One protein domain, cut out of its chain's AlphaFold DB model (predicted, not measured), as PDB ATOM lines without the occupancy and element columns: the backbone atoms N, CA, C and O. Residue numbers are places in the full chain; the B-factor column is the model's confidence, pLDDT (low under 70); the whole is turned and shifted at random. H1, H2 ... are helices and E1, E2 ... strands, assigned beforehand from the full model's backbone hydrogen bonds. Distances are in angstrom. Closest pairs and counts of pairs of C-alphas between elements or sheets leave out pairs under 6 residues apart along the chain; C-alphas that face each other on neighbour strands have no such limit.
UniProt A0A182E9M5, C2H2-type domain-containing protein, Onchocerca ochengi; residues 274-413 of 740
ATOM      1  N   LYS A 274     220.350 205.935 191.688       54.03
ATOM      2  CA  LYS A 274     219.282 205.638 190.715       54.03
ATOM      3  C   LYS A 274     218.828 204.182 190.737       54.03
ATOM      4  O   LYS A 274     217.720 203.891 190.304       54.03
ATOM      5  N   PHE A 275     219.659 203.279 191.254       59.44
ATOM      6  CA  PHE A 275     219.396 201.843 191.254       59.44
ATOM      7  C   PHE A 275     219.528 201.253 192.654       59.44
ATOM      8  O   PHE A 275     220.412 201.653 193.413       59.44
ATOM      9  N   ALA A 276     218.687 200.271 192.972       61.84
ATOM     10  CA  ALA A 276     218.749 199.525 194.223       61.84
ATOM     11  C   ALA A 276     218.727 198.010 193.966       61.84
ATOM     12  O   ALA A 276     217.919 197.514 193.175       61.84
ATOM     13  N   LEU A 277     219.605 197.290 194.663       70.62
ATOM     14  CA  LEU A 277     219.600 195.835 194.789       70.62
ATOM     15  C   LEU A 277     219.282 195.478 196.236       70.62
ATOM     16  O   LEU A 277     219.914 195.998 197.154       70.62
ATOM     17  N   HIS A 278     218.323 194.583 196.434       71.12
ATOM     18  CA  HIS A 278     217.998 194.038 197.744       71.12
ATOM     19  C   HIS A 278     218.466 192.592 197.786       71.12
ATOM     20  O   HIS A 278     218.072 191.812 196.927       71.12
ATOM     21  N   THR A 279     219.289 192.248 198.766       75.38
ATOM     22  CA  THR A 279     219.807 190.898 198.977       75.38
ATOM     23  C   THR A 279     219.575 190.520 200.430       75.38
ATOM     24  O   THR A 279     219.981 191.257 201.326       75.38
ATOM     25  N   ILE A 280     218.932 189.383 200.676       75.00
ATOM     26  CA  ILE A 280     218.908 188.779 202.007       75.00
ATOM     27  C   ILE A 280     220.170 187.943 202.160       75.00
ATOM     28  O   ILE A 280     220.499 187.146 201.285       75.00
ATOM     29  N   VAL A 281     220.875 188.125 203.268       78.31
ATOM     30  CA  VAL A 281     222.075 187.364 203.602       78.31
ATOM     31  C   VAL A 281     221.858 186.662 204.931       78.31
ATOM     32  O   VAL A 281     221.501 187.310 205.910       78.31
ATOM     33  N   CYS A 282     222.087 185.355 204.999       78.12
ATOM     34  CA  CYS A 282     222.126 184.673 206.284       78.12
ATOM     35  C   CYS A 282     223.423 185.023 207.018       78.12
ATOM     36  O   CYS A 282     224.514 184.779 206.506       78.12
ATOM     37  N   ALA A 283     223.311 185.573 208.224       77.81
ATOM     38  CA  ALA A 283     224.450 185.859 209.079       77.81
ATOM     39  C   ALA A 283     225.169 184.573 209.497       77.81
ATOM     40  O   ALA A 283     226.378 184.608 209.587       77.81
ATOM     41  N   GLU A 284     224.494 183.431 209.651       77.00
ATOM     42  CA  GLU A 284     225.137 182.175 210.068       77.00
ATOM     43  C   GLU A 284     225.920 181.513 208.924       77.00
ATOM     44  O   GLU A 284     227.128 181.330 209.029       77.00
ATOM     45  N   CYS A 285     225.286 181.172 207.800       74.69
ATOM     46  CA  CYS A 285     225.952 180.460 206.698       74.69
ATOM     47  C   CYS A 285     226.454 181.363 205.561       74.69
ATOM     48  O   CYS A 285     227.018 180.858 204.604       74.69
ATOM     49  N   ASN A 286     226.266 182.683 205.615       76.19
ATOM     50  CA  ASN A 286     226.626 183.600 204.522       76.19
ATOM     51  C   ASN A 286     225.913 183.303 203.180       76.19
ATOM     52  O   ASN A 286     226.350 183.774 202.128       76.19
ATOM     53  N   LEU A 287     224.809 182.547 203.197       76.44
ATOM     54  CA  LEU A 287     223.945 182.331 202.033       76.44
ATOM     55  C   LEU A 287     223.361 183.667 201.567       76.44
ATOM     56  O   LEU A 287     222.776 184.390 202.374       76.44
ATOM     57  N   GLN A 288     223.503 183.992 200.278       76.69
ATOM     58  CA  GLN A 288     223.025 185.258 199.713       76.69
ATOM     59  C   GLN A 288     221.901 185.007 198.711       76.69
ATOM     60  O   GLN A 288     222.075 184.304 197.713       76.69
ATOM     61  N   VAL A 289     220.749 185.623 198.970       72.44
ATOM     62  CA  VAL A 289     219.545 185.536 198.146       72.44
ATOM     63  C   VAL A 289     219.179 186.935 197.648       72.44
ATOM     64  O   VAL A 289     218.634 187.737 198.413       72.44
ATOM     65  N   PRO A 290     219.477 187.279 196.383       69.12
ATOM     66  CA  PRO A 290     218.998 188.522 195.793       69.12
ATOM     67  C   PRO A 290     217.468 188.482 195.623       69.12
ATOM     68  O   PRO A 290     216.901 187.496 195.162       69.12
ATOM     69  N   LEU A 291     216.799 189.575 195.994       62.56
ATOM     70  CA  LEU A 291     215.353 189.808 195.863       62.56
ATOM     71  C   LEU A 291     215.000 190.735 194.678       62.56
ATOM     72  O   LEU A 291     213.867 191.231 194.554       62.56
ATOM     73  N   SER A 292     215.980 191.030 193.816       53.84
ATOM     74  CA  SER A 292     215.765 191.699 192.527       53.84
ATOM     75  C   SER A 292     214.816 190.886 191.636       53.84
ATOM     76  O   SER A 292     214.652 189.690 191.810       53.84
ATOM     77  N   SER A 293     214.082 191.558 190.750       48.53
ATOM     78  CA  SER A 293     212.964 190.956 190.018       48.53
ATOM     79  C   SER A 293     213.446 190.179 188.788       48.53
ATOM     80  O   SER A 293     213.615 190.808 187.743       48.53
ATOM     81  N   LEU A 294     213.590 188.849 188.852       43.09
ATOM     82  CA  LEU A 294     213.408 188.028 187.651       43.09
ATOM     83  C   LEU A 294     211.923 187.919 187.326       43.09
ATOM     84  O   LEU A 294     211.109 187.606 188.198       43.09
ATOM     85  N   SER A 295     211.664 188.212 186.053       37.06
ATOM     86  CA  SER A 295     210.546 187.812 185.202       37.06
ATOM     87  C   SER A 295     209.121 188.044 185.709       37.06
ATOM     88  O   SER A 295     208.739 187.731 186.832       37.06
ATOM     89  N   ASN A 296     208.270 188.475 184.781       42.09
ATOM     90  CA  ASN A 296     206.813 188.331 184.854       42.09
ATOM     91  C   ASN A 296     206.358 186.849 184.859       42.09
ATOM     92  O   ASN A 296     205.194 186.564 184.613       42.09
ATOM     93  N   SER A 297     207.253 185.890 185.128       41.81
ATOM     94  CA  SER A 297     206.857 184.532 185.496       41.81
ATOM     95  C   SER A 297     206.221 184.593 186.879       41.81
ATOM     96  O   SER A 297     206.754 185.304 187.732       41.81
ATOM     97  N   SER A 298     205.121 183.866 187.069       45.12
ATOM     98  CA  SER A 298     204.192 183.972 188.199       45.12
ATOM     99  C   SER A 298     204.818 184.350 189.552       45.12
ATOM    100  O   SER A 298     205.924 183.937 189.922       45.12
ATOM    101  N   SER A 299     204.064 185.137 190.324       48.38
ATOM    102  CA  SER A 299     204.317 185.493 191.731       48.38
ATOM    103  C   SER A 299     204.834 184.334 192.594       48.38
ATOM    104  O   SER A 299     205.583 184.557 193.547       48.38
ATOM    105  N   ASP A 300     204.496 183.104 192.226       45.69
ATOM    106  CA  ASP A 300     204.717 181.878 192.986       45.69
ATOM    107  C   ASP A 300     206.205 181.569 193.204       45.69
ATOM    108  O   ASP A 300     206.613 181.208 194.308       45.69
ATOM    109  N   ASN A 301     207.077 181.822 192.221       51.94
ATOM    110  CA  ASN A 301     208.499 181.457 192.333       51.94
ATOM    111  C   ASN A 301     209.291 182.315 193.343       51.94
ATOM    112  O   ASN A 301     210.301 181.860 193.889       51.94
ATOM    113  N   LYS A 302     208.847 183.547 193.631       53.50
ATOM    114  CA  LYS A 302     209.495 184.450 194.609       53.50
ATOM    115  C   LYS A 302     209.168 184.042 196.040       53.50
ATOM    116  O   LYS A 302     210.069 183.969 196.879       53.50
ATOM    117  N   HIS A 303     207.896 183.733 196.286       57.81
ATOM    118  CA  HIS A 303     207.444 183.199 197.565       57.81
ATOM    119  C   HIS A 303     208.119 181.865 197.860       57.81
ATOM    120  O   HIS A 303     208.609 181.699 198.966       57.81
ATOM    121  N   ILE A 304     208.294 180.989 196.866       56.50
ATOM    122  CA  ILE A 304     208.989 179.707 197.047       56.50
ATOM    123  C   ILE A 304     210.461 179.893 197.458       56.50
ATOM    124  O   ILE A 304     210.925 179.209 198.366       56.50
ATOM    125  N   LYS A 305     211.218 180.824 196.853       58.12
ATOM    126  CA  LYS A 305     212.625 181.081 197.247       58.12
ATOM    127  C   LYS A 305     212.740 181.628 198.673       58.12
ATOM    128  O   LYS A 305     213.593 181.179 199.435       58.12
ATOM    129  N   LEU A 306     211.879 182.579 199.036       62.97
ATOM    130  CA  LEU A 306     211.833 183.157 200.382       62.97
ATOM    131  C   LEU A 306     211.330 182.158 201.427       62.97
ATOM    132  O   LEU A 306     211.922 182.050 202.494       62.97
ATOM    133  N   GLN A 307     210.288 181.394 201.104       60.91
ATOM    134  CA  GLN A 307     209.747 180.331 201.945       60.91
ATOM    135  C   GLN A 307     210.792 179.247 202.184       60.91
ATOM    136  O   GLN A 307     210.944 178.819 203.316       60.91
ATOM    137  N   ARG A 308     211.569 178.863 201.163       60.31
ATOM    138  CA  ARG A 308     212.701 177.939 201.322       60.31
ATOM    139  C   ARG A 308     213.822 178.532 202.172       60.31
ATOM    140  O   ARG A 308     214.404 177.844 202.997       60.31
ATOM    141  N   LEU A 309     214.143 179.814 202.005       65.62
ATOM    142  CA  LEU A 309     215.145 180.457 202.857       65.62
ATOM    143  C   LEU A 309     214.704 180.431 204.328       65.62
ATOM    144  O   LEU A 309     215.488 180.038 205.185       65.62
ATOM    145  N   LEU A 310     213.448 180.798 204.593       65.81
ATOM    146  CA  LEU A 310     212.847 180.834 205.928       65.81
ATOM    147  C   LEU A 310     212.547 179.442 206.498       65.81
ATOM    148  O   LEU A 310     212.532 179.288 207.712       65.81
ATOM    149  N   SER A 311     212.349 178.423 205.656       61.53
ATOM    150  CA  SER A 311     212.186 177.041 206.121       61.53
ATOM    151  C   SER A 311     213.487 176.463 206.669       61.53
ATOM    152  O   SER A 311     213.446 175.519 207.447       61.53
ATOM    153  N   TYR A 312     214.633 177.011 206.258       61.22
ATOM    154  CA  TYR A 312     215.955 176.471 206.586       61.22
ATOM    155  C   TYR A 312     216.814 177.404 207.453       61.22
ATOM    156  O   TYR A 312     217.847 176.986 207.969       61.22
ATOM    157  N   HIS A 313     216.411 178.664 207.635       70.94
ATOM    158  CA  HIS A 313     217.172 179.661 208.389       70.94
ATOM    159  C   HIS A 313     216.270 180.407 209.368       70.94
ATOM    160  O   HIS A 313     215.138 180.756 209.040       70.94
ATOM    161  N   SER A 314     216.799 180.715 210.558       69.75
ATOM    162  CA  SER A 314     216.087 181.593 211.495       69.75
ATOM    163  C   SER A 314     215.982 183.000 210.914       69.75
ATOM    164  O   SER A 314     216.987 183.577 210.488       69.75
ATOM    165  N   ALA A 315     214.774 183.564 210.957       66.12
ATOM    166  CA  ALA A 315     214.509 184.938 210.544       66.12
ATOM    167  C   ALA A 315     215.365 185.955 211.322       66.12
ATOM    168  O   ALA A 315     215.814 186.937 210.731       66.12
ATOM    169  N   ASP A 316     215.689 185.678 212.589       68.19
ATOM    170  CA  ASP A 316     216.520 186.547 213.443       68.19
ATOM    171  C   ASP A 316     217.966 186.666 212.948       68.19
ATOM    172  O   ASP A 316     218.712 187.568 213.332       68.19
ATOM    173  N   LYS A 317     218.383 185.723 212.102       73.75
ATOM    174  CA  LYS A 317     219.742 185.598 211.574       73.75
ATOM    175  C   LYS A 317     219.807 185.947 210.093       73.75
ATOM    176  O   LYS A 317     220.861 185.798 209.480       73.75
ATOM    177  N   LEU A 318     218.712 186.422 209.505       74.25
ATOM    178  CA  LEU A 318     218.679 186.931 208.141       74.25
ATOM    179  C   LEU A 318     218.856 188.450 208.151       74.25
ATOM    180  O   LEU A 318     218.090 189.189 208.764       74.25
ATOM    181  N   VAL A 319     219.854 188.933 207.419       74.44
ATOM    182  CA  VAL A 319     220.142 190.358 207.272       74.44
ATOM    183  C   VAL A 319     219.703 190.835 205.899       74.44
ATOM    184  O   VAL A 319     220.133 190.334 204.863       74.44
ATOM    185  N   SER A 320     218.853 191.855 205.893       72.12
ATOM    186  CA  SER A 320     218.417 192.538 204.681       72.12
ATOM    187  C   SER A 320     219.440 193.597 204.259       72.12
ATOM    188  O   SER A 320     219.515 194.676 204.848       72.12
ATOM    189  N   CYS A 321     220.188 193.323 203.194       73.44
ATOM    190  CA  CYS A 321     221.182 194.224 202.621       73.44
ATOM    191  C   CYS A 321     220.607 194.964 201.408       73.44
ATOM    192  O   CYS A 321     220.299 194.356 200.382       73.44
ATOM    193  N   VAL A 322     220.497 196.294 201.494       69.56
ATOM    194  CA  VAL A 322     220.117 197.145 200.355       69.56
ATOM    195  C   VAL A 322     221.352 197.863 199.826       69.56
ATOM    196  O   VAL A 322     221.937 198.704 200.506       69.56
ATOM    197  N   THR A 323     221.732 197.547 198.592       71.38
ATOM    198  CA  THR A 323     222.861 198.171 197.899       71.38
ATOM    199  C   THR A 323     222.350 199.185 196.895       71.38
ATOM    200  O   THR A 323     221.550 198.858 196.019       71.38
ATOM    201  N   LEU A 324     222.823 200.423 197.016       66.44
ATOM    202  CA  LEU A 324     222.447 201.521 196.134       66.44
ATOM    203  C   LEU A 324     223.558 201.789 195.124       66.44
ATOM    204  O   LEU A 324     224.731 201.880 195.490       66.44
ATOM    205  N   PHE A 325     223.177 201.972 193.863       66.06
ATOM    206  CA  PHE A 325     224.096 202.304 192.786       66.06
ATOM    207  C   PHE A 325     223.670 203.599 192.091       66.06
ATOM    208  O   PHE A 325     222.499 203.822 191.776       66.06
ATOM    209  N   ALA A 326     224.652 204.447 191.792       63.06
ATOM    210  CA  ALA A 326     224.458 205.633 190.957       63.06
ATOM    211  C   ALA A 326     224.257 205.275 189.468       63.06
ATOM    212  O   ALA A 326     223.720 206.067 188.699       63.06
ATOM    213  N   ALA A 327     224.678 204.073 189.065       63.84
ATOM    214  CA  ALA A 327     224.600 203.555 187.703       63.84
ATOM    215  C   ALA A 327     224.294 202.055 187.712       63.84
ATOM    216  O   ALA A 327     224.564 201.379 188.704       63.84
ATOM    217  N   ARG A 328     223.756 201.520 186.611       63.53
ATOM    218  CA  ARG A 328     223.454 200.088 186.501       63.53
ATOM    219  C   ARG A 328     224.760 199.268 186.585       63.53
ATOM    220  O   ARG A 328     225.668 199.525 185.794       63.53
ATOM    221  N   PRO A 329     224.873 198.286 187.499       66.06
ATOM    222  CA  PRO A 329     226.119 197.560 187.756       66.06
ATOM    223  C   PRO A 329     226.383 196.433 186.735       66.06
ATOM    224  O   PRO A 329     226.576 195.283 187.101       66.06
ATOM    225  N   SER A 330     226.397 196.744 185.435       57.75
ATOM    226  CA  SER A 330     226.457 195.739 184.353       57.75
ATOM    227  C   SER A 330     227.763 194.928 184.272       57.75
ATOM    228  O   SER A 330     227.783 193.888 183.620       57.75
ATOM    229  N   GLU A 331     228.846 195.402 184.896       61.31
ATOM    230  CA  GLU A 331     230.184 194.774 184.905       61.31
ATOM    231  C   GLU A 331     230.683 194.470 186.336       61.31
ATOM    232  O   GLU A 331     231.850 194.132 186.531       61.31
ATOM    233  N   VAL A 332     229.836 194.638 187.360       65.62
ATOM    234  CA  VAL A 332     230.223 194.450 188.768       65.62
ATOM    235  C   VAL A 332     229.769 193.070 189.226       65.62
ATOM    236  O   VAL A 332     228.576 192.812 189.271       65.62
ATOM    237  N   GLU A 333     230.716 192.203 189.582       68.19
ATOM    238  CA  GLU A 333     230.424 190.849 190.075       68.19
ATOM    239  C   GLU A 333     230.019 190.844 191.557       68.19
ATOM    240  O   GLU A 333     229.105 190.133 191.963       68.19
ATOM    241  N   TYR A 334     230.683 191.656 192.379       72.62
ATOM    242  CA  TYR A 334     230.398 191.797 193.804       72.62
ATOM    243  C   TYR A 334     230.831 193.166 194.330       72.62
ATOM    244  O   TYR A 334     231.688 193.848 193.762       72.62
ATOM    245  N   VAL A 335     230.252 193.553 195.461       75.44
ATOM    246  CA  VAL A 335     230.633 194.695 196.282       75.44
ATOM    247  C   VAL A 335     231.394 194.180 197.495       75.44
ATOM    248  O   VAL A 335     230.920 193.307 198.219       75.44
ATOM    249  N   THR A 336     232.584 194.720 197.731       72.19
ATOM    250  CA  THR A 336     233.366 194.389 198.924       72.19
ATOM    251  C   THR A 336     232.885 195.211 200.113       72.19
ATOM    252  O   THR A 336     232.863 196.442 200.059       72.19
ATOM    253  N   ILE A 337     232.549 194.530 201.201       72.94
ATOM    254  CA  ILE A 337     232.220 195.120 202.496       72.94
ATOM    255  C   ILE A 337     233.413 194.880 203.413       72.94
ATOM    256  O   ILE A 337     233.930 193.774 203.472       72.94
ATOM    257  N   LYS A 338     233.876 195.907 204.125       71.88
ATOM    258  CA  LYS A 338     234.919 195.738 205.143       71.88
ATOM    259  C   LYS A 338     234.333 196.019 206.512       71.88
ATOM    260  O   LYS A 338     233.679 197.046 206.692       71.88
ATOM    261  N   GLY A 339     234.578 195.125 207.457       68.25
ATOM    262  CA  GLY A 339     234.123 195.252 208.837       68.25
ATOM    263  C   GLY A 339     235.221 194.853 209.809       68.25
ATOM    264  O   GLY A 339     236.069 194.031 209.482       68.25
ATOM    265  N   CYS A 340     235.218 195.447 211.000       69.50
ATOM    266  CA  CYS A 340     236.102 195.037 212.086       69.50
ATOM    267  C   CYS A 340     235.326 194.097 213.011       69.50
ATOM    268  O   CYS A 340     234.339 194.521 213.610       69.50
ATOM    269  N   ALA A 341     235.761 192.842 213.125       65.31
ATOM    270  CA  ALA A 341     235.085 191.806 213.915       65.31
ATOM    271  C   ALA A 341     235.738 191.591 215.297       65.31
ATOM    272  O   ALA A 341     235.748 190.478 215.833       65.31
ATOM    273  N   MET A 342     236.317 192.652 215.870       66.06
ATOM    274  CA  MET A 342     237.073 192.595 217.123       66.06
ATOM    275  C   MET A 342     236.174 192.199 218.306       66.06
ATOM    276  O   MET A 342     235.134 192.814 218.535       66.06
ATOM    277  N   LYS A 343     236.583 191.183 219.077       57.91
ATOM    278  CA  LYS A 343     235.912 190.769 220.322       57.91
ATOM    279  C   LYS A 343     236.461 191.601 221.491       57.91
ATOM    280  O   LYS A 343     237.659 191.884 221.544       57.91
ATOM    281  N   TYR A 344     235.596 192.011 222.417       53.41
ATOM    282  CA  TYR A 344     236.018 192.666 223.658       53.41
ATOM    283  C   TYR A 344     236.862 191.673 224.479       53.41
ATOM    284  O   TYR A 344     236.435 190.540 224.680       53.41
ATOM    285  N   GLY A 345     238.076 192.063 224.891       61.66
ATOM    286  CA  GLY A 345     238.989 191.185 225.648       61.66
ATOM    287  C   GLY A 345     240.488 191.330 225.346       61.66
ATOM    288  O   GLY A 345     241.298 190.654 225.975       61.66
ATOM    289  N   ILE A 346     240.885 192.196 224.407       73.56
ATOM    290  CA  ILE A 346     242.305 192.418 224.084       73.56
ATOM    291  C   ILE A 346     242.981 193.229 225.206       73.56
ATOM    292  O   ILE A 346     242.509 194.327 225.514       73.56
ATOM    293  N   PRO A 347     244.082 192.738 225.805       71.88
ATOM    294  CA  PRO A 347     244.777 193.457 226.866       71.88
ATOM    295  C   PRO A 347     245.502 194.692 226.312       71.88
ATOM    296  O   PRO A 347     246.138 194.635 225.261       71.88
ATOM    297  N   LEU A 348     245.420 195.815 227.033       81.19
ATOM    298  CA  LEU A 348     246.145 197.058 226.707       81.19
ATOM    299  C   LEU A 348     247.538 197.118 227.359       81.19
ATOM    300  O   LEU A 348     248.397 197.894 226.943       81.19
ATOM    301  N   GLN A 349     247.754 196.294 228.380       82.50
ATOM    302  CA  GLN A 349     248.975 196.211 229.171       82.50
ATOM    303  C   GLN A 349     249.229 194.750 229.549       82.50
ATOM    304  O   GLN A 349     248.282 193.960 229.649       82.50
ATOM    305  N   CYS A 350     250.497 194.387 229.732       84.75
ATOM    306  CA  CYS A 350     250.863 193.067 230.221       84.75
ATOM    307  C   CYS A 350     250.289 192.830 231.627       84.75
ATOM    308  O   CYS A 350     250.203 193.746 232.441       84.75
ATOM    309  N   LYS A 351     249.882 191.589 231.911       84.50
ATOM    310  CA  LYS A 351     249.395 191.191 233.242       84.50
ATOM    311  C   LYS A 351     250.532 190.915 234.231       84.50
ATOM    312  O   LYS A 351     250.297 190.942 235.430       84.50
ATOM    313  N   PHE A 352     251.730 190.640 233.721       84.50
ATOM    314  CA  PHE A 352     252.893 190.217 234.505       84.50
ATOM    315  C   PHE A 352     253.903 191.347 234.724       84.50
ATOM    316  O   PHE A 352     254.697 191.303 235.657       84.50
ATOM    317  N   CYS A 353     253.871 192.387 233.889       87.94
ATOM    318  CA  CYS A 353     254.753 193.538 234.024       87.94
ATOM    319  C   CYS A 353     254.042 194.838 233.636       87.94
ATOM    320  O   CYS A 353     252.926 194.847 233.123       87.94
ATOM    321  N   SER A 354     254.718 195.968 233.840       87.19
ATOM    322  CA  SER A 354     254.154 197.287 233.541       87.19
ATOM    323  C   SER A 354     254.164 197.656 232.046       87.19
ATOM    324  O   SER A 354     253.761 198.771 231.708       87.19
ATOM    325  N   HIS A 355     254.582 196.757 231.145       84.62
ATOM    326  CA  HIS A 355     254.687 197.035 229.707       84.62
ATOM    327  C   HIS A 355     253.323 197.313 229.070       84.62
ATOM    328  O   HIS A 355     252.407 196.490 229.137       84.62
ATOM    329  N   LYS A 356     253.196 198.475 228.424       85.81
ATOM    330  CA  LYS A 356     252.005 198.871 227.660       85.81
ATOM    331  C   LYS A 356     252.206 198.525 226.195       85.81
ATOM    332  O   LYS A 356     253.218 198.896 225.607       85.81
ATOM    333  N   PHE A 357     251.218 197.868 225.599       83.25
ATOM    334  CA  PHE A 357     251.361 197.378 224.235       83.25
ATOM    335  C   PHE A 357     251.244 198.499 223.204       83.25
ATOM    336  O   PHE A 357     250.349 199.344 223.270       83.25
ATOM    337  N   ILE A 358     252.127 198.466 222.203       80.38
ATOM    338  CA  ILE A 358     252.155 199.462 221.117       80.38
ATOM    339  C   ILE A 358     251.544 198.954 219.806       80.38
ATOM    340  O   ILE A 358     251.145 199.753 218.959       80.38
ATOM    341  N   SER A 359     251.422 197.632 219.634       81.88
ATOM    342  CA  SER A 359     250.763 197.018 218.472       81.88
ATOM    343  C   SER A 359     250.144 195.652 218.790       81.88
ATOM    344  O   SER A 359     250.441 195.043 219.814       81.88
ATOM    345  N   ALA A 360     249.327 195.124 217.875       81.44
ATOM    346  CA  ALA A 360     248.761 193.779 217.995       81.44
ATOM    347  C   ALA A 360     249.824 192.662 217.954       81.44
ATOM    348  O   ALA A 360     249.598 191.567 218.464       81.44
ATOM    349  N   ALA A 361     250.962 192.914 217.298       84.25
ATOM    350  CA  ALA A 361     252.087 191.980 217.240       84.25
ATOM    351  C   ALA A 361     252.954 192.047 218.506       84.25
ATOM    352  O   ALA A 361     253.543 191.041 218.893       84.25
ATOM    353  N   ASP A 362     253.009 193.218 219.141       85.31
ATOM    354  CA  ASP A 362     253.745 193.449 220.385       85.31
ATOM    355  C   ASP A 362     253.184 192.607 221.536       85.31
ATOM    356  O   ASP A 362     253.957 192.035 222.290       85.31
ATOM    357  N   ILE A 363     251.857 192.424 221.597       86.50
ATOM    358  CA  ILE A 363     251.192 191.577 222.605       86.50
ATOM    359  C   ILE A 363     251.798 190.167 222.637       86.50
ATOM    360  O   ILE A 363     252.269 189.715 223.677       86.50
ATOM    361  N   GLU A 364     251.835 189.491 221.485       85.38
ATOM    362  CA  GLU A 364     252.361 188.125 221.383       85.38
ATOM    363  C   GLU A 364     253.874 188.076 221.599       85.38
ATOM    364  O   GLU A 364     254.369 187.213 222.320       85.38
ATOM    365  N   LYS A 365     254.625 189.007 220.992       87.25
ATOM    366  CA  LYS A 365     256.093 189.019 221.079       87.25
ATOM    367  C   LYS A 365     256.585 189.268 222.497       87.25
ATOM    368  O   LYS A 365     257.463 188.548 222.955       87.25
ATOM    369  N   HIS A 366     256.017 190.260 223.176       87.69
ATOM    370  CA  HIS A 366     256.385 190.594 224.544       87.69
ATOM    371  C   HIS A 366     256.113 189.416 225.485       87.69
ATOM    372  O   HIS A 366     256.991 189.017 226.245       87.69
ATOM    373  N   GLN A 367     254.931 188.802 225.384       82.75
ATOM    374  CA  GLN A 367     254.586 187.651 226.217       82.75
ATOM    375  C   GLN A 367     255.473 186.431 225.929       82.75
ATOM    376  O   GLN A 367     255.870 185.729 226.854       82.75
ATOM    377  N   LEU A 368     255.823 186.189 224.662       83.19
ATOM    378  CA  LEU A 368     256.703 185.086 224.269       83.19
ATOM    379  C   LEU A 368     258.180 185.311 224.595       83.19
ATOM    380  O   LEU A 368     258.894 184.322 224.729       83.19
ATOM    381  N   GLY A 369     258.647 186.558 224.652       83.31
ATOM    382  CA  GLY A 369     260.038 186.894 224.954       83.31
ATOM    383  C   GLY A 369     260.296 186.967 226.453       83.31
ATOM    384  O   GLY A 369     261.137 186.240 226.972       83.31
ATOM    385  N   GLU A 370     259.514 187.793 227.148       83.94
ATOM    386  CA  GLU A 370     259.774 188.170 228.543       83.94
ATOM    387  C   GLU A 370     259.071 187.253 229.555       83.94
ATOM    388  O   GLU A 370     259.528 187.115 230.683       83.94
ATOM    389  N   HIS A 371     257.981 186.587 229.152       84.12
ATOM    390  CA  HIS A 371     257.143 185.765 230.038       84.12
ATOM    391  C   HIS A 371     256.996 184.315 229.551       84.12
ATOM    392  O   HIS A 371     256.032 183.627 229.880       84.12
ATOM    393  N   SER A 372     257.961 183.824 228.766       76.75
ATOM    394  CA  SER A 372     257.886 182.529 228.069       76.75
ATOM    395  C   SER A 372     257.674 181.303 228.972       76.75
ATOM    396  O   SER A 372     257.147 180.297 228.492       76.75
ATOM    397  N   GLY A 373     258.072 181.390 230.247       74.19
ATOM    398  CA  GLY A 373     257.887 180.349 231.264       74.19
ATOM    399  C   GLY A 373     256.603 180.476 232.091       74.19
ATOM    400  O   GLY A 373     256.236 179.532 232.780       74.19
ATOM    401  N   GLU A 374     255.908 181.611 232.011       76.94
ATOM    402  CA  GLU A 374     254.691 181.906 232.787       76.94
ATOM    403  C   GLU A 374     253.420 181.784 231.933       76.94
ATOM    404  O   GLU A 374     252.319 181.616 232.457       76.94
ATOM    405  N   VAL A 375     253.558 181.854 230.603       79.50
ATOM    406  CA  VAL A 375     252.431 181.827 229.667       79.50
ATOM    407  C   VAL A 375     252.277 180.479 228.967       79.50
ATOM    408  O   VAL A 375     253.186 179.974 228.306       79.50
ATOM    409  N   ALA A 376     251.076 179.908 229.054       82.56
ATOM    410  CA  ALA A 376     250.724 178.711 228.302       82.56
ATOM    411  C   ALA A 376     250.570 179.040 226.808       82.56
ATOM    412  O   ALA A 376     249.836 179.952 226.424       82.56
ATOM    413  N   LYS A 377     251.256 178.278 225.951       85.62
ATOM    414  CA  LYS A 377     251.183 178.435 224.493       85.62
ATOM    415  C   LYS A 377     250.039 177.594 223.928       85.62
ATOM    416  O   LYS A 377     250.032 176.374 224.067       85.62
ATOM    417  N   LEU A 378     249.118 178.235 223.218       87.75
ATOM    418  CA  LEU A 378     248.057 177.587 222.451       87.75
ATOM    419  C   LEU A 378     248.599 177.185 221.079       87.75
ATOM    420  O   LEU A 378     248.901 178.038 220.239       87.75
ATOM    421  N   LYS A 379     248.752 175.880 220.847       88.56
ATOM    422  CA  LYS A 379     249.258 175.334 219.580       88.56
ATOM    423  C   LYS A 379     248.115 175.130 218.588       88.56
ATOM    424  O   LYS A 379     247.111 174.505 218.912       88.56
ATOM    425  N   CYS A 380     248.288 175.606 217.357       90.19
ATOM    426  CA  CYS A 380     247.344 175.316 216.283       90.19
ATOM    427  C   CYS A 380     247.386 173.818 215.908       90.19
ATOM    428  O   CYS A 380     248.473 173.281 215.687       90.19
ATOM    429  N   PRO A 381     246.231 173.139 215.765       86.62
ATOM    430  CA  PRO A 381     246.195 171.731 215.361       86.62
ATOM    431  C   PRO A 381     246.466 171.519 213.857       86.62
ATOM    432  O   PRO A 381     246.714 170.398 213.424       86.62
ATOM    433  N   VAL A 382     246.436 172.585 213.048       85.44
ATOM    434  CA  VAL A 382     246.597 172.525 211.580       85.44
ATOM    435  C   VAL A 382     247.996 172.943 211.123       85.44
ATOM    436  O   VAL A 382     248.492 172.461 210.108       85.44
ATOM    437  N   CYS A 383     248.655 173.852 211.844       89.94
ATOM    438  CA  CYS A 383     249.942 174.413 211.437       89.94
ATOM    439  C   CYS A 383     250.888 174.571 212.638       89.94
ATOM    440  O   CYS A 383     250.430 174.569 213.777       89.94
ATOM    441  N   PRO A 384     252.205 174.755 212.431       86.12
ATOM    442  CA  PRO A 384     253.172 174.799 213.531       86.12
ATOM    443  C   PRO A 384     253.120 176.091 214.370       86.12
ATOM    444  O   PRO A 384     253.961 176.279 215.246       86.12
ATOM    445  N   ARG A 385     252.174 177.005 214.105       85.19
ATOM    446  CA  ARG A 385     252.056 178.271 214.838       85.19
ATOM    447  C   ARG A 385     251.483 178.059 216.236       85.19
ATOM    448  O   ARG A 385     250.611 177.218 216.452       85.19
ATOM    449  N   PHE A 386     251.943 178.894 217.153       86.44
ATOM    450  CA  PHE A 386     251.456 178.989 218.520       86.44
ATOM    451  C   PHE A 386     251.113 180.439 218.850       86.44
ATOM    452  O   PHE A 386     251.653 181.361 218.237       86.44
ATOM    453  N   TYR A 387     250.212 180.611 219.807       85.94
ATOM    454  CA  TYR A 387     249.729 181.906 220.271       85.94
ATOM    455  C   TYR A 387     249.653 181.898 221.793       85.94
ATOM    456  O   TYR A 387     249.381 180.859 222.393       85.94
ATOM    457  N   VAL A 388     249.884 183.042 222.417       82.69
ATOM    458  CA  VAL A 388     249.716 183.226 223.863       82.69
ATOM    459  C   VAL A 388     248.329 183.777 224.179       82.69
ATOM    460  O   VAL A 388     247.711 183.412 225.175       82.69
ATOM    461  N   THR A 389     247.800 184.626 223.301       81.88
ATOM    462  CA  THR A 389     246.488 185.240 223.470       81.88
ATOM    463  C   THR A 389     245.412 184.393 222.805       81.88
ATOM    464  O   THR A 389     245.418 184.196 221.586       81.88
ATOM    465  N   ASP A 390     244.417 183.984 223.591       82.81
ATOM    466  CA  ASP A 390     243.248 183.235 223.120       82.81
ATOM    467  C   ASP A 390     242.540 183.931 221.940       82.81
ATOM    468  O   ASP A 390     242.260 183.296 220.926       82.81
ATOM    469  N   CYS A 391     242.365 185.260 221.974       79.69
ATOM    470  CA  CYS A 391     241.710 185.970 220.872       79.69
ATOM    471  C   CYS A 391     242.457 185.840 219.532       79.69
ATOM    472  O   CYS A 391     241.818 185.763 218.486       79.69
ATOM    473  N   PHE A 392     243.795 185.804 219.542       83.50
ATOM    474  CA  PHE A 392     244.589 185.635 218.321       83.50
ATOM    475  C   PHE A 392     244.670 184.178 217.880       83.50
ATOM    476  O   PHE A 392     244.689 183.918 216.678       83.50
ATOM    477  N   TYR A 393     244.668 183.242 218.831       86.62
ATOM    478  CA  TYR A 393     244.545 181.820 218.540       86.62
ATOM    479  C   TYR A 393     243.239 181.520 217.791       86.62
ATOM    480  O   TYR A 393     243.272 180.956 216.697       86.62
ATOM    481  N   ARG A 394     242.096 181.967 218.323       85.56
ATOM    482  CA  ARG A 394     240.774 181.746 217.714       85.56
ATOM    483  C   ARG A 394     240.632 182.422 216.355       85.56
ATOM    484  O   ARG A 394     240.172 181.804 215.400       85.56
ATOM    485  N   ASP A 395     241.109 183.660 216.244       80.44
ATOM    486  CA  ASP A 395     241.144 184.398 214.977       80.44
ATOM    487  C   ASP A 395     241.988 183.682 213.908       80.44
ATOM    488  O   ASP A 395     241.626 183.633 212.729       80.44
ATOM    489  N   HIS A 396     243.091 183.056 214.323       85.31
ATOM    490  CA  HIS A 396     243.914 182.251 213.435       85.31
ATOM    491  C   HIS A 396     243.202 180.981 212.955       85.31
ATOM    492  O   HIS A 396     243.366 180.621 211.787       85.31
ATOM    493  N   LEU A 397     242.408 180.309 213.793       83.94
ATOM    494  CA  LEU A 397     241.672 179.107 213.378       83.94
ATOM    495  C   LEU A 397     240.740 179.384 212.190       83.94
ATOM    496  O   LEU A 397     240.669 178.562 211.275       83.94
ATOM    497  N   LEU A 398     240.121 180.568 212.137       78.44
ATOM    498  CA  LEU A 398     239.293 180.992 211.001       78.44
ATOM    499  C   LEU A 398     240.057 181.057 209.676       78.44
ATOM    500  O   LEU A 398     239.493 180.787 208.616       78.44
ATOM    501  N   SER A 399     241.358 181.366 209.710       79.56
ATOM    502  CA  SER A 399     242.169 181.412 208.485       79.56
ATOM    503  C   SER A 399     242.293 180.047 207.798       79.56
ATOM    504  O   SER A 399     242.405 179.994 206.574       79.56
ATOM    505  N   HIS A 400     242.190 178.946 208.553       80.44
ATOM    506  CA  HIS A 400     242.186 177.581 208.010       80.44
ATOM    507  C   HIS A 400     240.826 177.159 207.450       80.44
ATOM    508  O   HIS A 400     240.757 176.218 206.665       80.44
ATOM    509  N   LEU A 401     239.746 177.853 207.823       73.81
ATOM    510  CA  LEU A 401     238.404 177.618 207.287       73.81
ATOM    511  C   LEU A 401     238.185 178.291 205.917       73.81
ATOM    512  O   LEU A 401     237.166 178.049 205.278       73.81
ATOM    513  N   GLY A 402     239.137 179.103 205.433       63.34
ATOM    514  CA  GLY A 402     239.057 179.751 204.117       63.34
ATOM    515  C   GLY A 402     238.094 180.943 204.057       63.34
ATOM    516  O   GLY A 402     237.728 181.387 202.971       63.34
ATOM    517  N   GLU A 403     237.706 181.500 205.208       63.31
ATOM    518  CA  GLU A 403     236.624 182.491 205.344       63.31
ATOM    519  C   GLU A 403     236.983 183.922 204.926       63.31
ATOM    520  O   GLU A 403     236.359 184.886 205.360       63.31
ATOM    521  N   VAL A 404     237.960 184.090 204.035       58.22
ATOM    522  CA  VAL A 404     238.448 185.410 203.602       58.22
ATOM    523  C   VAL A 404     237.348 186.264 202.963       58.22
ATOM    524  O   VAL A 404     237.507 187.474 202.910       58.22
ATOM    525  N   TYR A 405     236.251 185.654 202.497       61.06
ATOM    526  CA  TYR A 405     235.132 186.337 201.837       61.06
ATOM    527  C   TYR A 405     233.783 186.188 202.554       61.06
ATOM    528  O   TYR A 405     232.766 186.661 202.035       61.06
ATOM    529  N   SER A 406     233.759 185.535 203.723       70.75
ATOM    530  CA  SER A 406     232.531 185.376 204.504       70.75
ATOM    531  C   SER A 406     232.107 186.719 205.092       70.75
ATOM    532  O   SER A 406     232.920 187.442 205.667       70.75
ATOM    533  N   MET A 407     230.826 187.066 204.956       73.31
ATOM    534  CA  MET A 407     230.272 188.256 205.599       73.31
ATOM    535  C   MET A 407     229.732 187.964 206.996       73.31
ATOM    536  O   MET A 407     229.389 188.915 207.688       73.31
ATOM    537  N   THR A 408     229.682 186.701 207.434       74.06
ATOM    538  CA  THR A 408     229.133 186.310 208.743       74.06
ATOM    539  C   THR A 408     229.732 187.118 209.887       74.06
ATOM    540  O   THR A 408     228.997 187.812 210.584       74.06
ATOM    541  N   ASP A 409     231.060 187.113 210.029       70.25
ATOM    542  CA  ASP A 409     231.747 187.809 211.127       70.25
ATOM    543  C   ASP A 409     231.460 189.314 211.151       70.25
ATOM    544  O   ASP A 409     231.485 189.954 212.206       70.25
ATOM    545  N   ILE A 410     231.218 189.887 209.969       74.56
ATOM    546  CA  ILE A 410     230.848 191.288 209.810       74.56
ATOM    547  C   ILE A 410     229.388 191.461 210.223       74.56
ATOM    548  O   ILE A 410     229.098 192.329 211.029       74.56
ATOM    549  N   LEU A 411     228.467 190.647 209.712       73.50
ATOM    550  CA  LEU A 411     227.029 190.784 209.942       73.50
ATOM    551  C   LEU A 411     226.618 190.523 211.395       73.50
ATOM    552  O   LEU A 411     225.733 191.208 211.895       73.50
ATOM    553  N   GLU A 412     227.280 189.598 212.090       63.94
ATOM    554  CA  GLU A 412     227.001 189.313 213.504       63.94
ATOM    555  C   GLU A 412     227.393 190.464 214.441       63.94
ATOM    556  O   GLU A 412     226.845 190.582 215.537       63.94
ATOM    557  N   LYS A 413     228.350 191.311 214.035       59.38
ATOM    558  CA  LYS A 413     228.978 192.314 214.916       59.38
ATOM    559  C   LYS A 413     228.892 193.750 214.400       59.38
ATOM    560  O   LYS A 413     229.199 194.684 215.142       59.38
TER     561      LYS A 413
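Overview. This is residues 274 to 413 of the 740 residues of the protein "C2H2-type domain-containing protein" of Onchocerca ochengi (UniProt A0A182E9M5). What does the model look like? It is a long, thinly connected shape: at one end a small slab of three strands, E2, E1 and E3, grazed by H1, and toward the other end H2 and H3, which do not meet, set among long loops. Between the two ends lie the lone strand E4 and the short H4. What is it made of? The printed part has 140 residues, with four named helices and four named strands in the order E1 E2 H1 E3 E4 H2 H3 H4; the sheet E2 E1 E3 is antiparallel, and the class is mixed, helices and strands, with 66 residues in named elements, under half. How spread out is it? It is only just extended, close to loose, with a radius of gyration of the C-alphas of 21.8 A, and spans 69 by 34 by 26 A, only just a rod.

Along the chain. Where are the strands? E1 is residues 274 to 282, 26.3 A long, from C-alpha 274 at (219.282, 205.638, 190.715). E2 is residues 288 to 290, E3 is residues 318 to 325, 22.4 A, and E4 is residues 334 to 340, 19.4 A. Where are the helices? H1 is residues 300 to 312, 18.5 A; H2 is residues 360 to 370 and H3 residues 390 to 400, each 16.2 A. H4 is residues 408 to 411, with C-alpha 411 at (227.029, 190.784, 209.942).

Arrangement. How is the sheet joined? Inner strand E1 is antiparallel to E3 at 159 degrees, with N 277 and O 323 2.8 A apart, and to E2 at 146 degrees, with N 280 and O 289 2.8 A apart. E1 and E2 form a hairpin, and E2, H1, E3 are a split strand-helix-strand unit, with E1 between its two strands and a right-handed crossover. What lies beyond it? H1 only grazes the sheet, with its residues 305 to 310, and H4 only grazes it too, with its residues 408 to 411, while E4 pairs with no named strand. The closest C-alphas of E4 and H4 are those of Gly 339 and Ile 410, 5.2 A apart; H2 and H3 are apart. Are the helix backbones complete? Every O i to N i+4 pair is within hydrogen-bond range in H1, but 6 of 7 in H2 and 5 of 7 in H3; H4 is too short for such a pair.

Size, cuts and confidence. How large is it? The two C-alphas farthest apart, those of Asn 296 and Gly 373, are 69.5 A apart, and residues 295 to 301 stand free. Is it continuous? The printed part has no cut, and the links E4 to H2 and H2 to H3 are long, 19 residues each. Where is confidence low? 53 residues are under 70, among them residues 290 to 312; the mean pLDDT of the printed part is 72.2.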